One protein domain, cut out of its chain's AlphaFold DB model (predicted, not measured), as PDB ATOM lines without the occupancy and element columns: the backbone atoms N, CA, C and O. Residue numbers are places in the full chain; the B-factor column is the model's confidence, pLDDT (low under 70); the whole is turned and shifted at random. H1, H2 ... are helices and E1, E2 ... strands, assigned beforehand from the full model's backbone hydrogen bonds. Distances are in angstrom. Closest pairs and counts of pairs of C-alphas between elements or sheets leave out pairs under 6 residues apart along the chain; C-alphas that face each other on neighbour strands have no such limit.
ATOM      1  N   VAL A  15     -13.814  25.217 -33.166       94.94
ATOM      2  CA  VAL A  15     -14.770  26.203 -33.677       94.94
ATOM      3  C   VAL A  15     -13.998  27.173 -34.557       94.94
ATOM      4  O   VAL A  15     -13.141  27.897 -34.054       94.94
ATOM      5  N   ASP A  16     -14.290  27.167 -35.853       94.44
ATOM      6  CA  ASP A  16     -13.695  28.100 -36.804       94.44
ATOM      7  C   ASP A  16     -14.707  29.184 -37.163       94.44
ATOM      8  O   ASP A  16     -15.801  28.897 -37.650       94.44
ATOM      9  N   GLU A  17     -14.318  30.435 -36.955       96.81
ATOM     10  CA  GLU A  17     -15.072  31.589 -37.419       96.81
ATOM     11  C   GLU A  17     -14.550  32.023 -38.789       96.81
ATOM     12  O   GLU A  17     -13.345  32.210 -38.982       96.81
ATOM     13  N   LEU A  18     -15.456  32.172 -39.750       96.00
ATOM     14  CA  LEU A  18     -15.149  32.624 -41.095       96.00
ATOM     15  C   LEU A  18     -15.743  33.999 -41.352       96.00
ATOM     16  O   LEU A  18     -16.929  34.238 -41.143       96.00
ATOM     17  N   THR A  19     -14.922  34.868 -41.929       95.88
ATOM     18  CA  THR A  19     -15.403  36.068 -42.606       95.88
ATOM     19  C   THR A  19     -15.769  35.694 -44.039       95.88
ATOM     20  O   THR A  19     -14.916  35.231 -44.801       95.88
ATOM     21  N   LEU A  20     -17.040  35.864 -44.389       96.06
ATOM     22  CA  LEU A  20     -17.586  35.604 -45.720       96.06
ATOM     23  C   LEU A  20     -18.130  36.905 -46.306       96.06
ATOM     24  O   LEU A  20     -18.628  37.756 -45.568       96.06
ATOM     25  N   ASP A  21     -18.002  37.071 -47.620       96.31
ATOM     26  CA  ASP A  21     -18.479  38.270 -48.302       96.31
ATOM     27  C   ASP A  21     -19.936  38.069 -48.722       96.31
ATOM     28  O   ASP A  21     -20.262  37.150 -49.469       96.31
ATOM     29  N   VAL A  22     -20.827  38.948 -48.271       94.69
ATOM     30  CA  VAL A  22     -22.242  38.932 -48.671       94.69
ATOM     31  C   VAL A  22     -22.434  39.155 -50.175       94.69
ATOM     32  O   VAL A  22     -23.484  38.810 -50.715       94.69
ATOM     33  N   ALA A  23     -21.438  39.719 -50.868       95.88
ATOM     34  CA  ALA A  23     -21.450  39.868 -52.318       95.88
ATOM     35  C   ALA A  23     -21.328  38.522 -53.058       95.88
ATOM     36  O   ALA A  23     -21.821  38.411 -54.181       95.88
ATOM     37  N   ASP A  24     -20.738  37.503 -52.425       95.62
ATOM     38  CA  ASP A  24     -20.558  36.163 -53.001       95.62
ATOM     39  C   ASP A  24     -21.817  35.282 -52.874       95.62
ATOM     40  O   ASP A  24     -21.844  34.147 -53.352       95.62
ATOM     41  N   GLY A  25     -22.887  35.803 -52.264       95.50
ATOM     42  CA  GLY A  25     -24.183  35.140 -52.134       95.50
ATOM     43  C   GLY A  25     -24.639  34.983 -50.686       95.50
ATOM     44  O   GLY A  25     -24.062  35.547 -49.759       95.50
ATOM     45  N   ASP A  26     -25.696  34.200 -50.484       96.50
ATOM     46  CA  ASP A  26     -26.215  33.902 -49.149       96.50
ATOM     47  C   ASP A  26     -25.179  33.145 -48.289       96.50
ATOM     48  O   ASP A  26     -24.549  32.188 -48.741       96.50
ATOM     49  N   ILE A  27     -25.004  33.582 -47.038       97.31
ATOM     50  CA  ILE A  27     -23.946  33.107 -46.130       97.31
ATOM     51  C   ILE A  27     -24.116  31.626 -45.776       97.31
ATOM     52  O   ILE A  27     -23.132  30.891 -45.675       97.31
ATOM     53  N   GLU A  28     -25.359  31.169 -45.625       95.50
ATOM     54  CA  GLU A  28     -25.673  29.763 -45.368       95.50
ATOM     55  C   GLU A  28     -25.279  28.890 -46.562       95.50
ATOM     56  O   GLU A  28     -24.614  27.866 -46.388       95.50
ATOM     57  N   THR A  29     -25.584  29.346 -47.775       95.50
ATOM     58  CA  THR A  29     -25.181  28.676 -49.016       95.50
ATOM     59  C   THR A  29     -23.655  28.607 -49.152       95.50
ATOM     60  O   THR A  29     -23.110  27.524 -49.365       95.50
ATOM     61  N   GLN A  30     -22.944  29.721 -48.940       96.25
ATOM     62  CA  GLN A  30     -21.476  29.762 -49.000       96.25
ATOM     63  C   GLN A  30     -20.812  28.821 -47.981       96.25
ATOM     64  O   GLN A  30     -19.846  28.120 -48.305       96.25
ATOM     65  N   LEU A  31     -21.321  28.786 -46.742       94.81
ATOM     66  CA  LEU A  31     -20.847  27.854 -45.717       94.81
ATOM     67  C   LEU A  31     -21.092  26.401 -46.143       94.81
ATOM     68  O   LEU A  31     -20.186  25.571 -46.033       94.81
ATOM     69  N   HIS A  32     -22.286  26.088 -46.651       92.50
ATOM     70  CA  HIS A  32     -22.630  24.736 -47.084       92.50
ATOM     71  C   HIS A  32     -21.765  24.241 -48.244       92.50
ATOM     72  O   HIS A  32     -21.332  23.092 -48.217       92.50
ATOM     73  N   GLU A  33     -21.471  25.084 -49.232       92.50
ATOM     74  CA  GLU A  33     -20.622  24.711 -50.369       92.50
ATOM     75  C   GLU A  33     -19.177  24.428 -49.941       92.50
ATOM     76  O   GLU A  33     -18.564  23.460 -50.398       92.50
ATOM     77  N   ARG A  34     -18.636  25.233 -49.017       91.75
ATOM     78  CA  ARG A  34     -17.262  25.072 -48.521       91.75
ATOM     79  C   ARG A  34     -17.088  23.831 -47.643       91.75
ATOM     80  O   ARG A  34     -16.010  23.234 -47.645       91.75
ATOM     81  N   TYR A  35     -18.132  23.443 -46.912       89.75
ATOM     82  CA  TYR A  35     -18.105  22.328 -45.959       89.75
ATOM     83  C   TYR A  35     -19.058  21.186 -46.325       89.75
ATOM     84  O   TYR A  35     -19.483  20.425 -45.452       89.75
ATOM     85  N   ASP A  36     -19.361  21.019 -47.616       84.81
ATOM     86  CA  ASP A  36     -20.100  19.857 -48.111       84.81
ATOM     87  C   ASP A  36     -19.339  18.576 -47.732       84.81
ATOM     88  O   ASP A  36     -18.172  18.392 -48.092       84.81
ATOM     89  N   SER A  37     -20.005  17.662 -47.024       78.81
ATOM     90  CA  SER A  37     -19.424  16.406 -46.535       78.81
ATOM     91  C   SER A  37     -18.912  15.480 -47.646       78.81
ATOM     92  O   SER A  37     -18.116  14.576 -47.381       78.81
ATOM     93  N   ARG A  38     -19.322  15.703 -48.901       82.19
ATOM     94  CA  ARG A  38     -18.796  14.999 -50.081       82.19
ATOM     95  C   ARG A  38     -17.347  15.379 -50.388       82.19
ATOM     96  O   ARG A  38     -16.608  14.551 -50.921       82.19
ATOM     97  N   HIS A  39     -16.940  16.603 -50.053       83.19
ATOM     98  CA  HIS A  39     -15.632  17.164 -50.404       83.19
ATOM     99  C   HIS A  39     -14.781  17.500 -49.173       83.19
ATOM    100  O   HIS A  39     -13.555  17.405 -49.232       83.19
ATOM    101  N   PHE A  40     -15.414  17.823 -48.046       86.75
ATOM    102  CA  PHE A  40     -14.753  18.130 -46.787       86.75
ATOM    103  C   PHE A  40     -14.743  16.909 -45.858       86.75
ATOM    104  O   PHE A  40     -15.788  16.400 -45.453       86.75
ATOM    105  N   ARG A  41     -13.545  16.435 -45.495       86.75
ATOM    106  CA  ARG A  41     -13.352  15.296 -44.587       86.75
ATOM    107  C   ARG A  41     -12.605  15.723 -43.331       86.75
ATOM    108  O   ARG A  41     -11.604  16.428 -43.411       86.75
ATOM    109  N   LEU A  42     -13.071  15.240 -42.183       89.62
ATOM    110  CA  LEU A  42     -12.360  15.367 -40.914       89.62
ATOM    111  C   LEU A  42     -11.161  14.406 -40.884       89.62
ATOM    112  O   LEU A  42     -11.249  13.286 -41.393       89.62
ATOM    113  N   ASP A  43     -10.052  14.829 -40.275       89.00
ATOM    114  CA  ASP A  43      -8.916  13.939 -40.012       89.00
ATOM    115  C   ASP A  43      -9.280  12.972 -38.879       89.00
ATOM    116  O   ASP A  43      -9.413  13.371 -37.723       89.00
ATOM    117  N   LEU A  44      -9.416  11.683 -39.205       88.56
ATOM    118  CA  LEU A  44      -9.827  10.637 -38.256       88.56
ATOM    119  C   LEU A  44      -8.832  10.387 -37.126       88.56
ATOM    120  O   LEU A  44      -9.148   9.695 -36.160       88.56
ATOM    121  N   ARG A  45      -7.624  10.935 -37.243       89.06
ATOM    122  CA  ARG A  45      -6.566  10.800 -36.242       89.06
ATOM    123  C   ARG A  45      -6.642  11.884 -35.171       89.06
ATOM    124  O   ARG A  45      -5.882  11.823 -34.210       89.06
ATOM    125  N   GLN A  46      -7.516  12.877 -35.339       87.38
ATOM    126  CA  GLN A  46      -7.655  13.993 -34.412       87.38
ATOM    127  C   GLN A  46      -9.031  13.972 -33.758       87.38
ATOM    128  O   GLN A  46     -10.058  14.102 -34.417       87.38
ATOM    129  N   ALA A  47      -9.041  13.820 -32.438       91.81
ATOM    130  CA  ALA A  47     -10.243  14.016 -31.652       91.81
ATOM    131  C   ALA A  47     -10.444  15.518 -31.339       91.81
ATOM    132  O   ALA A  47      -9.459  16.237 -31.163       91.81
ATOM    133  N   PRO A  48     -11.697  15.975 -31.204       93.38
ATOM    134  CA  PRO A  48     -12.909  15.194 -31.405       93.38
ATOM    135  C   PRO A  48     -13.218  15.052 -32.908       93.38
ATOM    136  O   PRO A  48     -12.849  15.901 -33.713       93.38
ATOM    137  N   LEU A  49     -13.932  13.990 -33.299       92.81
ATOM    138  CA  LEU A  49     -14.365  13.774 -34.692       92.81
ATOM    139  C   LEU A  49     -15.575  14.647 -35.060       92.81
ATOM    140  O   LEU A  49     -16.549  14.190 -35.661       92.81
ATOM    141  N   MET A  50     -15.511  15.908 -34.645       93.19
ATOM    142  CA  MET A  50     -16.504  16.941 -34.870       93.19
ATOM    143  C   MET A  50     -15.830  18.306 -34.970       93.19
ATOM    144  O   MET A  50     -14.808  18.562 -34.331       93.19
ATOM    145  N   ARG A  51     -16.417  19.188 -35.774       93.50
ATOM    146  CA  ARG A  51     -15.953  20.563 -35.973       93.50
ATOM    147  C   ARG A  51     -17.153  21.472 -36.162       93.50
ATOM    148  O   ARG A  51     -18.069  21.120 -36.900       93.50
ATOM    149  N   MET A  52     -17.126  22.631 -35.522       95.19
ATOM    150  CA  MET A  52     -18.066  23.710 -35.786       95.19
ATOM    151  C   MET A  52     -17.402  24.724 -36.708       95.19
ATOM    152  O   MET A  52     -16.252  25.099 -36.485       95.19
ATOM    153  N   VAL A  53     -18.136  25.191 -37.709       95.75
ATOM    154  CA  VAL A  53     -17.745  26.359 -38.497       95.75
ATOM    155  C   VAL A  53     -18.894  27.344 -38.482       95.75
ATOM    156  O   VAL A  53     -20.037  26.934 -38.684       95.75
ATOM    157  N   CYS A  54     -18.610  28.616 -38.238       97.38
ATOM    158  CA  CYS A  54     -19.622  29.661 -38.196       97.38
ATOM    159  C   CYS A  54     -19.195  30.915 -38.958       97.38
ATOM    160  O   CYS A  54     -18.009  31.189 -39.119       97.38
ATOM    161  N   ALA A  55     -20.178  31.674 -39.427       98.06
ATOM    162  CA  ALA A  55     -19.990  32.981 -40.036       98.06
ATOM    163  C   ALA A  55     -21.140  33.905 -39.630       98.06
ATOM    164  O   ALA A  55     -22.274  33.457 -39.415       98.06
ATOM    165  N   GLU A  56     -20.841  35.195 -39.530       98.00
ATOM    166  CA  GLU A  56     -21.859  36.222 -39.349       98.00
ATOM    167  C   GLU A  56     -22.593  36.467 -40.674       98.00
ATOM    168  O   GLU A  56     -21.982  36.561 -41.739       98.00
ATOM    169  N   ASP A  57     -23.913  36.586 -40.596       97.69
ATOM    170  CA  ASP A  57     -24.784  37.001 -41.688       97.69
ATOM    171  C   ASP A  57     -25.391  38.366 -41.335       97.69
ATOM    172  O   ASP A  57     -26.450  38.437 -40.692       97.69
ATOM    173  N   PRO A  58     -24.719  39.470 -41.720       95.94
ATOM    174  CA  PRO A  58     -25.163  40.812 -41.365       95.94
ATOM    175  C   PRO A  58     -26.442  41.210 -42.109       95.94
ATOM    176  O   PRO A  58     -27.202  42.037 -41.609       95.94
ATOM    177  N   THR A  59     -26.720  40.602 -43.268       96.00
ATOM    178  CA  THR A  59     -27.939  40.856 -44.049       96.00
ATOM    179  C   THR A  59     -29.183  40.433 -43.274       96.00
ATOM    180  O   THR A  59     -30.185  41.147 -43.278       96.00
ATOM    181  N   ASN A  60     -29.109  39.300 -42.571       96.00
ATOM    182  CA  ASN A  60     -30.215  38.766 -41.775       96.00
ATOM    183  C   ASN A  60     -30.036  38.960 -40.258       96.00
ATOM    184  O   ASN A  60     -30.843  38.440 -39.484       96.00
ATOM    185  N   ALA A  61     -28.999  39.690 -39.829       97.00
ATOM    186  CA  ALA A  61     -28.646  39.925 -38.427       97.00
ATOM    187  C   ALA A  61     -28.604  38.629 -37.588       97.00
ATOM    188  O   ALA A  61     -29.179  38.548 -36.499       97.00
ATOM    189  N   ARG A  62     -27.944  37.594 -38.118       97.00
ATOM    190  CA  ARG A  62     -27.856  36.266 -37.495       97.00
ATOM    191  C   ARG A  62     -26.454  35.682 -37.611       97.00
ATOM    192  O   ARG A  62     -25.647  36.123 -38.418       97.00
ATOM    193  N   TRP A  63     -26.203  34.637 -36.835       97.44
ATOM    194  CA  TRP A  63     -25.073  33.739 -37.052       97.44
ATOM    195  C   TRP A  63     -25.548  32.487 -37.766       97.44
ATOM    196  O   TRP A  63     -26.593  31.932 -37.420       97.44
ATOM    197  N   VAL A  64     -24.755  32.028 -38.727       97.56
ATOM    198  CA  VAL A  64     -24.950  30.732 -39.369       97.56
ATOM    199  C   VAL A  64     -23.808  29.822 -38.953       97.56
ATOM    200  O   VAL A  64     -22.650  30.237 -38.936       97.56
ATOM    201  N   ALA A  65     -24.133  28.587 -38.585       96.50
ATOM    202  CA  ALA A  65     -23.148  27.613 -38.154       96.50
ATOM    203  C   ALA A  65     -23.483  26.219 -38.679       96.50
ATOM    204  O   ALA A  65     -24.649  25.824 -38.724       96.50
ATOM    205  N   ILE A  66     -22.446  25.462 -39.027       94.56
ATOM    206  CA  ILE A  66     -22.548  24.061 -39.417       94.56
ATOM    207  C   ILE A  66     -21.733  23.229 -38.432       94.56
ATOM    208  O   ILE A  66     -20.542  23.475 -38.229       94.56
ATOM    209  N   LEU A  67     -22.374  22.212 -37.853       93.81
ATOM    210  CA  LEU A  67     -21.700  21.187 -37.067       93.81
ATOM    211  C   LEU A  67     -21.423  19.969 -37.947       93.81
ATOM    212  O   LEU A  67     -22.335  19.262 -38.372       93.81
ATOM    213  N   LEU A  68     -20.144  19.712 -38.184       91.75
ATOM    214  CA  LEU A  68     -19.654  18.542 -38.893       91.75
ATOM    215  C   LEU A  68     -19.357  17.441 -37.885       91.75
ATOM    216  O   LEU A  68     -18.738  17.693 -36.853       91.75
ATOM    217  N   PHE A  69     -19.742  16.215 -38.211       90.94
ATOM    218  CA  PHE A  69     -19.417  15.018 -37.445       90.94
ATOM    219  C   PHE A  69     -19.020  13.906 -38.409       90.94
ATOM    220  O   PHE A  69     -19.588  13.770 -39.494       90.94
ATOM    221  N   HIS A  70     -18.028  13.108 -38.026       84.94
ATOM    222  CA  HIS A  70     -17.687  11.932 -38.809       84.94
ATOM    223  C   HIS A  70     -18.607  10.769 -38.429       84.94
ATOM    224  O   HIS A  70     -18.690  10.395 -37.260       84.94
TER     225      HIS A  70
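AT A GLANCE: This is residues 15 to 70 of the 73 residues of a protein of Pseudomonas syringae Cit 7 (UniProt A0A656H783). A long, narrow hairpin of two strands, E2 and E3, has the short strand E1 beside E2, making a small sheet, and one short helix, H1, packs over one face of it. A long loop, residues 35 to 49, leads from H1 back to E2. The printed part has 56 residues with one named helix and three named strands, in the order E1, H1, E2, E3; the sheet runs E1, E2, E3 and is mixed, and the class is mixed, helices and strands. The whole is elongated, with spans of 37 by 19 by 13 A, and only just compact, close to loose, with a radius of gyration of the C-alphas of 12.1 A.

HOW THE PARTS SIT: E2, residues 50 to 57, and E3, residues 62 to 69, are antiparallel neighbours at 163 degrees and form a hairpin; N 53 and O 66 are within hydrogen-bond range at 3.0 A. E1, residues 15 to 18, is parallel to E2 at 32 degrees, with N 18 and O 54 at 2.8 A. H1, residues 27 to 34, is on the sheet at a height over the sheet of 8.8 A, over E2 and only just over E3, on which 3 of its C-alphas fall. It runs along the strands, but only just, at 28 degrees to E2 on the local plane. The closest C-alphas of H1 and E2 are those of Ile 27 and Asp 57, 6.0 A apart; those of H1 and E3 are Glu 28 and Val 64, 6.1 A. E1, H1 and E2 form a strand-helix-strand unit, two parallel neighbour strands with a helix between, and its crossover is right-handed. In H1 every O i to N i+4 pair is within hydrogen-bond range.

IN THESE COORDINATES: E1 begins at C-alpha 15, (-14.770, 26.203, -33.677), and H1 is 10.7 A long. E2 measures 22.7 A and E3 22.9 A, ending at C-alpha 69, (-19.417, 15.018, -37.445).

THE WHOLE: The C-alphas of Arg 45 and Thr 59, the two farthest apart, are 37.7 A apart. The printed part has no cut; the link from H1 to E2 is long, with 15 residues. The mean pLDDT of the printed part is 93.2, and no printed residue is under 70.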